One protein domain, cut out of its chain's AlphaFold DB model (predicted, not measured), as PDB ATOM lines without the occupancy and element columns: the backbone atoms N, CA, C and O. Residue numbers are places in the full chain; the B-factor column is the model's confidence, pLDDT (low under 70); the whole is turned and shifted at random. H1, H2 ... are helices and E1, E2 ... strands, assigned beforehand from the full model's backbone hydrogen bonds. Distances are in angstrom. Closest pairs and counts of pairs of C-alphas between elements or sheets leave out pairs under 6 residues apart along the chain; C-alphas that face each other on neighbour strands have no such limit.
ATOM      1  N   HIS A  16      71.907  56.802  18.664       41.69
ATOM      2  CA  HIS A  16      71.718  57.419  19.986       41.69
ATOM      3  C   HIS A  16      72.103  58.909  20.071       41.69
ATOM      4  O   HIS A  16      72.164  59.452  21.170       41.69
ATOM      5  N   VAL A  17      72.334  59.597  18.947       41.16
ATOM      6  CA  VAL A  17      72.658  61.041  18.931       41.16
ATOM      7  C   VAL A  17      71.399  61.889  18.698       41.16
ATOM      8  O   VAL A  17      71.236  62.545  17.678       41.16
ATOM      9  N   LEU A  18      70.472  61.827  19.646       41.91
ATOM     10  CA  LEU A  18      69.357  62.764  19.831       41.91
ATOM     11  C   LEU A  18      69.206  62.810  21.354       41.91
ATOM     12  O   LEU A  18      68.639  61.893  21.929       41.91
ATOM     13  N   THR A  19      69.891  63.645  22.118       43.22
ATOM     14  CA  THR A  19      69.941  65.108  22.133       43.22
ATOM     15  C   THR A  19      71.102  65.448  23.064       43.22
ATOM     16  O   THR A  19      71.040  65.115  24.247       43.22
ATOM     17  N   VAL A  20      72.175  66.053  22.563       47.06
ATOM     18  CA  VAL A  20      73.173  66.678  23.438       47.06
ATOM     19  C   VAL A  20      72.924  68.167  23.311       47.06
ATOM     20  O   VAL A  20      73.063  68.715  22.223       47.06
ATOM     21  N   GLU A  21      72.440  68.778  24.389       50.44
ATOM     22  CA  GLU A  21      72.347  70.231  24.492       50.44
ATOM     23  C   GLU A  21      73.763  70.791  24.309       50.44
ATOM     24  O   GLU A  21      74.696  70.358  24.989       50.44
ATOM     25  N   GLU A  22      73.943  71.663  23.317       49.84
ATOM     26  CA  GLU A  22      75.218  72.339  23.084       49.84
ATOM     27  C   GLU A  22      75.480  73.283  24.260       49.84
ATOM     28  O   GLU A  22      74.698  74.202  24.519       49.84
ATOM     29  N   GLU A  23      76.563  73.039  25.000       57.38
ATOM     30  CA  GLU A  23      77.014  73.968  26.031       57.38
ATOM     31  C   GLU A  23      77.567  75.256  25.381       57.38
ATOM     32  O   GLU A  23      77.983  75.239  24.218       57.38
ATOM     33  N   PRO A  24      77.579  76.404  26.091       61.25
ATOM     34  CA  PRO A  24      77.943  77.711  25.521       61.25
ATOM     35  C   PRO A  24      79.355  77.789  24.922       61.25
ATOM     36  O   PRO A  24      79.665  78.734  24.198       61.25
ATOM     37  N   ASP A  25      80.223  76.838  25.260       69.69
ATOM     38  CA  ASP A  25      81.598  76.722  24.782       69.69
ATOM     39  C   ASP A  25      81.738  75.844  23.521       69.69
ATOM     40  O   ASP A  25      82.836  75.727  22.976       69.69
ATOM     41  N   GLY A  26      80.636  75.252  23.043       75.06
ATOM     42  CA  GLY A  26      80.590  74.377  21.872       75.06
ATOM     43  C   GLY A  26      81.166  72.977  22.102       75.06
ATOM     44  O   GLY A  26      81.247  72.198  21.150       75.06
ATOM     45  N   ASN A  27      81.565  72.630  23.331       77.94
ATOM     46  CA  ASN A  27      82.067  71.299  23.651       77.94
ATOM     47  C   ASN A  27      80.950  70.422  24.242       77.94
ATOM     48  O   ASN A  27      80.081  70.904  24.967       77.94
ATOM     49  N   PRO A  28      80.960  69.101  23.995       75.00
ATOM     50  CA  PRO A  28      80.075  68.192  24.715       75.00
ATOM     51  C   PRO A  28      80.384  68.203  26.221       75.00
ATOM     52  O   PRO A  28      81.556  68.201  26.594       75.00
ATOM     53  N   TRP A  29      79.368  68.061  27.080       77.06
ATOM     54  CA  TRP A  29      79.489  68.052  28.557       77.06
ATOM     55  C   TRP A  29      80.557  67.091  29.133       77.06
ATOM     56  O   TRP A  29      81.004  67.224  30.271       77.06
ATOM     57  N   TYR A  30      80.967  66.076  28.365       77.81
ATOM     58  CA  TYR A  30      81.981  65.093  28.753       77.81
ATOM     59  C   TYR A  30      83.402  65.424  28.265       77.81
ATOM     60  O   TYR A  30      84.317  64.623  28.484       77.81
ATOM     61  N   TYR A  31      83.608  66.555  27.584       83.81
ATOM     62  CA  TYR A  31      84.886  66.947  26.988       83.81
ATOM     63  C   TYR A  31      86.008  66.976  28.030       83.81
ATOM     64  O   TYR A  31      87.009  66.275  27.874       83.81
ATOM     65  N   ASP A  32      85.792  67.666  29.148       86.25
ATOM     66  CA  ASP A  32      86.783  67.797  30.221       86.25
ATOM     67  C   ASP A  32      87.132  66.459  30.883       86.25
ATOM     68  O   ASP A  32      88.271  66.232  31.289       86.25
ATOM     69  N   ILE A  33      86.173  65.531  30.941       85.25
ATOM     70  CA  ILE A  33      86.379  64.164  31.443       85.25
ATOM     71  C   ILE A  33      87.308  63.395  30.497       85.25
ATOM     72  O   ILE A  33      88.231  62.718  30.950       85.25
ATOM     73  N   ILE A  34      87.104  63.511  29.180       80.62
ATOM     74  CA  ILE A  34      87.970  62.867  28.182       80.62
ATOM     75  C   ILE A  34      89.367  63.490  28.189       80.62
ATOM     76  O   ILE A  34      90.353  62.753  28.156       80.62
ATOM     77  N   GLN A  35      89.473  64.818  28.263       84.94
ATOM     78  CA  GLN A  35      90.761  65.513  28.347       84.94
ATOM     79  C   GLN A  35      91.535  65.103  29.604       84.94
ATOM     80  O   GLN A  35      92.734  64.820  29.533       84.94
ATOM     81  N   TYR A  36      90.838  64.986  30.737       87.19
ATOM     82  CA  TYR A  36      91.429  64.501  31.976       87.19
ATOM     83  C   TYR A  36      91.901  63.047  31.862       87.19
ATOM     84  O   TYR A  36      93.027  62.748  32.251       87.19
ATOM     85  N   LEU A  37      91.109  62.147  31.274       83.00
ATOM     86  CA  LEU A  37      91.527  60.757  31.069       83.00
ATOM     87  C   LEU A  37      92.743  60.643  30.129       83.00
ATOM     88  O   LEU A  37      93.638  59.848  30.409       83.00
ATOM     89  N   LYS A  38      92.799  61.446  29.053       82.56
ATOM     90  CA  LYS A  38      93.886  61.422  28.052       82.56
ATOM     91  C   LYS A  38      95.189  62.022  28.561       82.56
ATOM     92  O   LYS A  38      96.255  61.450  28.355       82.56
ATOM     93  N   TYR A  39      95.111  63.193  29.185       86.69
ATOM     94  CA  TYR A  39      96.288  64.015  29.477       86.69
ATOM     95  C   TYR A  39      96.547  64.201  30.971       86.69
ATOM     96  O   TYR A  39      97.535  64.837  31.327       86.69
ATOM     97  N   GLN A  40      95.673  63.683  31.843       84.81
ATOM     98  CA  GLN A  40      95.719  63.900  33.295       84.81
ATOM     99  C   GLN A  40      95.754  65.395  33.669       84.81
ATOM    100  O   GLN A  40      96.348  65.792  34.671       84.81
ATOM    101  N   LYS A  41      95.100  66.235  32.854       88.44
ATOM    102  CA  LYS A  41      95.019  67.693  33.017       88.44
ATOM    103  C   LYS A  41      93.584  68.136  33.276       88.44
ATOM    104  O   LYS A  41      92.644  67.555  32.745       88.44
ATOM    105  N   TYR A  42      93.439  69.176  34.091       89.06
ATOM    106  CA  TYR A  42      92.158  69.842  34.329       89.06
ATOM    107  C   TYR A  42      92.029  71.082  33.444       89.06
ATOM    108  O   TYR A  42      93.057  71.659  33.079       89.06
ATOM    109  N   PRO A  43      90.797  71.534  33.162       87.31
ATOM    110  CA  PRO A  43      90.567  72.827  32.531       87.31
ATOM    111  C   PRO A  43      91.211  73.951  33.346       87.31
ATOM    112  O   PRO A  43      91.165  73.937  34.578       87.31
ATOM    113  N   GLU A  44      91.791  74.947  32.674       84.25
ATOM    114  CA  GLU A  44      92.524  76.041  33.334       84.25
ATOM    115  C   GLU A  44      91.655  76.842  34.312       84.25
ATOM    116  O   GLU A  44      92.148  77.342  35.320       84.25
ATOM    117  N   ARG A  45      90.347  76.924  34.041       85.19
ATOM    118  CA  ARG A  45      89.367  77.640  34.872       85.19
ATOM    119  C   ARG A  45      88.638  76.747  35.885       85.19
ATOM    120  O   ARG A  45      87.731  77.229  36.555       85.19
ATOM    121  N   ALA A  46      89.008  75.471  36.008       86.50
ATOM    122  CA  ALA A  46      88.302  74.523  36.870       86.50
ATOM    123  C   ALA A  46      88.517  74.818  38.363       86.50
ATOM    124  O   ALA A  46      89.654  74.850  38.856       86.50
ATOM    125  N   THR A  47      87.416  74.943  39.106       91.94
ATOM    126  CA  THR A  47      87.419  75.028  40.572       91.94
ATOM    127  C   THR A  47      87.755  73.674  41.205       91.94
ATOM    128  O   THR A  47      87.722  72.625  40.555       91.94
ATOM    129  N   ASP A  48      88.050  73.644  42.508       90.31
ATOM    130  CA  ASP A  48      88.277  72.376  43.222       90.31
ATOM    131  C   ASP A  48      87.034  71.475  43.263       90.31
ATOM    132  O   ASP A  48      87.153  70.248  43.365       90.31
ATOM    133  N   TYR A  49      85.843  72.069  43.158       83.25
ATOM    134  CA  TYR A  49      84.601  71.327  42.984       83.25
ATOM    135  C   TYR A  49      84.575  70.637  41.615       83.25
ATOM    136  O   TYR A  49      84.395  69.419  41.562       83.25
ATOM    137  N   ASP A  50      84.878  71.362  40.538       84.38
ATOM    138  CA  ASP A  50      84.887  70.828  39.169       84.38
ATOM    139  C   ASP A  50      85.922  69.712  39.019       84.38
ATOM    140  O   ASP A  50      85.616  68.626  38.532       84.38
ATOM    141  N   LYS A  51      87.133  69.906  39.557       90.00
ATOM    142  CA  LYS A  51      88.182  68.871  39.572       90.00
ATOM    143  C   LYS A  51      87.728  67.612  40.311       90.00
ATOM    144  O   LYS A  51      88.025  66.498  39.875       90.00
ATOM    145  N   ARG A  52      87.004  67.758  41.428       88.44
ATOM    146  CA  ARG A  52      86.436  66.628  42.186       88.44
ATOM    147  C   ARG A  52      85.356  65.907  41.381       88.44
ATOM    148  O   ARG A  52      85.322  64.676  41.397       88.44
ATOM    149  N   VAL A  53      84.498  66.655  40.696       83.62
ATOM    150  CA  VAL A  53      83.445  66.120  39.829       83.62
ATOM    151  C   VAL A  53      84.059  65.361  38.649       83.62
ATOM    152  O   VAL A  53      83.737  64.189  38.468       83.62
ATOM    153  N   ILE A  54      85.024  65.954  37.938       86.62
ATOM    154  CA  ILE A  54      85.755  65.325  36.827       86.62
ATOM    155  C   ILE A  54      86.434  64.031  37.285       86.62
ATOM    156  O   ILE A  54      86.247  62.990  36.655       86.62
ATOM    157  N   ARG A  55      87.153  64.044  38.420       86.00
ATOM    158  CA  ARG A  55      87.753  62.827  39.003       86.00
ATOM    159  C   ARG A  55      86.704  61.749  39.248       86.00
ATOM    160  O   ARG A  55      86.897  60.613  38.831       86.00
ATOM    161  N   ARG A  56      85.589  62.099  39.899       84.06
ATOM    162  CA  ARG A  56      84.518  61.147  40.225       84.06
ATOM    163  C   ARG A  56      83.903  60.539  38.969       84.06
ATOM    164  O   ARG A  56      83.729  59.327  38.929       84.06
ATOM    165  N   MET A  57      83.582  61.359  37.969       80.62
ATOM    166  CA  MET A  57      82.999  60.866  36.722       80.62
ATOM    167  C   MET A  57      83.990  60.000  35.945       80.62
ATOM    168  O   MET A  57      83.582  59.012  35.350       80.62
ATOM    169  N   SER A  58      85.286  60.314  36.012       82.06
ATOM    170  CA  SER A  58      86.346  59.555  35.341       82.06
ATOM    171  C   SER A  58      86.589  58.175  35.950       82.06
ATOM    172  O   SER A  58      87.008  57.287  35.228       82.06
ATOM    173  N   LEU A  59      86.288  57.943  37.237       75.75
ATOM    174  CA  LEU A  59      86.492  56.634  37.890       75.75
ATOM    175  C   LEU A  59      85.740  55.475  37.212       75.75
ATOM    176  O   LEU A  59      86.150  54.325  37.345       75.75
ATOM    177  N   GLY A  60      84.634  55.764  36.521       68.56
ATOM    178  CA  GLY A  60      83.851  54.763  35.791       68.56
ATOM    179  C   GLY A  60      84.370  54.457  34.385       68.56
ATOM    180  O   GLY A  60      83.792  53.610  33.706       68.56
ATOM    181  N   TYR A  61      85.422  55.136  33.928       70.88
ATOM    182  CA  TYR A  61      85.919  55.032  32.561       70.88
ATOM    183  C   TYR A  61      87.438  54.900  32.544       70.88
ATOM    184  O   TYR A  61      88.145  55.523  33.330       70.88
ATOM    185  N   PHE A  62      87.954  54.140  31.591       69.31
ATOM    186  CA  PHE A  62      89.363  54.206  31.233       69.31
ATOM    187  C   PHE A  62      89.498  54.246  29.715       69.31
ATOM    188  O   PHE A  62      88.586  53.856  28.979       69.31
ATOM    189  N   LEU A  63      90.616  54.795  29.257       68.94
ATOM    190  CA  LEU A  63      90.943  54.843  27.842       68.94
ATOM    191  C   LEU A  63      91.880  53.687  27.523       68.94
ATOM    192  O   LEU A  63      92.915  53.540  28.173       68.94
ATOM    193  N   ASP A  64      91.505  52.900  26.523       68.88
ATOM    194  CA  ASP A  64      92.384  51.929  25.881       68.88
ATOM    195  C   ASP A  64      92.573  52.364  24.424       68.88
ATOM    196  O   ASP A  64      91.688  52.206  23.578       68.88
ATOM    197  N   GLY A  65      93.682  53.058  24.162       71.50
ATOM    198  CA  GLY A  65      93.905  53.760  22.898       71.50
ATOM    199  C   GLY A  65      92.848  54.842  22.631       71.50
ATOM    200  O   GLY A  65      92.694  55.788  23.405       71.50
ATOM    201  N   GLU A  66      92.125  54.714  21.514       65.44
ATOM    202  CA  GLU A  66      91.042  55.629  21.117       65.44
ATOM    203  C   GLU A  66      89.678  55.266  21.728       65.44
ATOM    204  O   GLU A  66      88.732  56.055  21.649       65.44
ATOM    205  N   PHE A  67      89.555  54.092  22.353       57.78
ATOM    206  CA  PHE A  67      88.278  53.576  22.828       57.78
ATOM    207  C   PHE A  67      88.005  53.976  24.280       57.78
ATOM    208  O   PHE A  67      88.836  53.811  25.176       57.78
ATOM    209  N   LYS A  68      86.787  54.476  24.523       67.44
ATOM    210  CA  LYS A  68      86.263  54.756  25.864       67.44
ATOM    211  C   LYS A  68      85.600  53.497  26.419       67.44
ATOM    212  O   LYS A  68      84.489  53.157  26.012       67.44
ATOM    213  N   ILE A  69      86.263  52.826  27.358       70.38
ATOM    214  CA  ILE A  69      85.735  51.625  28.013       70.38
ATOM    215  C   ILE A  69      85.088  52.028  29.340       70.38
ATOM    216  O   ILE A  69      85.698  52.706  30.166       70.38
ATOM    217  N   ILE A  70      83.830  51.622  29.535       70.50
ATOM    218  CA  ILE A  70      83.089  51.830  30.785       70.50
ATOM    219  C   ILE A  70      83.340  50.632  31.695       70.50
ATOM    220  O   ILE A  70      83.041  49.495  31.323       70.50
ATOM    221  N   HIS A  71      83.856  50.874  32.894       64.38
ATOM    222  CA  HIS A  71      84.046  49.824  33.881       64.38
ATOM    223  C   HIS A  71      82.804  49.702  34.766       64.38
ATOM    224  O   HIS A  71      82.613  50.455  35.723       64.38
ATOM    225  N   ASN A  72      81.951  48.731  34.448       65.00
ATOM    226  CA  ASN A  72      80.793  48.401  35.269       65.00
ATOM    227  C   ASN A  72      81.195  47.361  36.317       65.00
ATOM    228  O   ASN A  72      81.244  46.164  36.040       65.00
ATOM    229  N   ASN A  73      81.477  47.825  37.532       61.16
ATOM    230  CA  ASN A  73      81.733  46.946  38.665       61.16
ATOM    231  C   ASN A  73      80.423  46.446  39.264       61.16
ATOM    232  O   ASN A  73      79.629  47.227  39.791       61.16
ATOM    233  N   SER A  74      80.229  45.130  39.259       59.94
ATOM    234  CA  SER A  74      79.216  44.501  40.102       59.94
ATOM    235  C   SER A  74      79.543  44.785  41.571       59.94
ATOM    236  O   SER A  74      80.707  44.743  41.977       59.94
TER     237      SER A  74
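AT A GLANCE: This is residues 16 to 74 of the 168 residues of an uncharacterized protein of Corchorus olitorius (UniProt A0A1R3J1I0). A small two-strand hairpin, E1 and E2, sits at one end of two helices, H1 and H2, that cross nearly at right angles, with E1 next to H1; a long lead-in without a named element, residues 16 to 30, loops away from them, and its residues 22 to 27 stick out. The printed part has 59 residues, with two named helices and then two named strands, in the order H1, H2, E1, E2; the sheet E1 - E2 is antiparallel. The class is mixed, helices and strands, with under half of the residues in named elements. The whole is only just compact, close to loose, with a radius of gyration of the C-alphas of 12.4 A and spans of 34 by 31 by 23 A.

HOW THE PARTS SIT: E1, residues 61 to 64, and E2, residues 67 to 70, form a hairpin, antiparallel at 148 degrees. N 62 and O 69 are within hydrogen-bond range at 3.0 A, as are N 67 and O 64 at 3.1 A. The closest C-alphas of E1 and H1, residues 31 to 39, are those of Leu 63 and Leu 37, 6.8 A apart. H1 and H2, residues 48 to 58, touch, about perpendicular at 77 degrees; their closest C-alphas, of Ile 33 and Ile 54, are 5.5 A apart. E2 is apart from H1 and from H2. In H1 and H2 every O i to N i+4 pair is within hydrogen-bond range.

IN THESE COORDINATES: E1 is 9.8 A long from first to last C-alpha and E2 9.7 A; C-alpha 70 ends E2 at (83.089, 51.830, 30.785). H2 measures 15.2 A and H1 12.0 A, beginning at C-alpha 31, (84.886, 66.947, 26.988).

THE WHOLE: The two C-alphas farthest apart, of Pro 24 and Ser 74, are 36.3 A apart. The printed part has no cut and no long link; H2 to E1 and E1 to E2 are tight, H1 to H2 short. The mean pLDDT of the printed part is 73.9; residues 16 to 25 and 71 to 74 are among the 21 under 70.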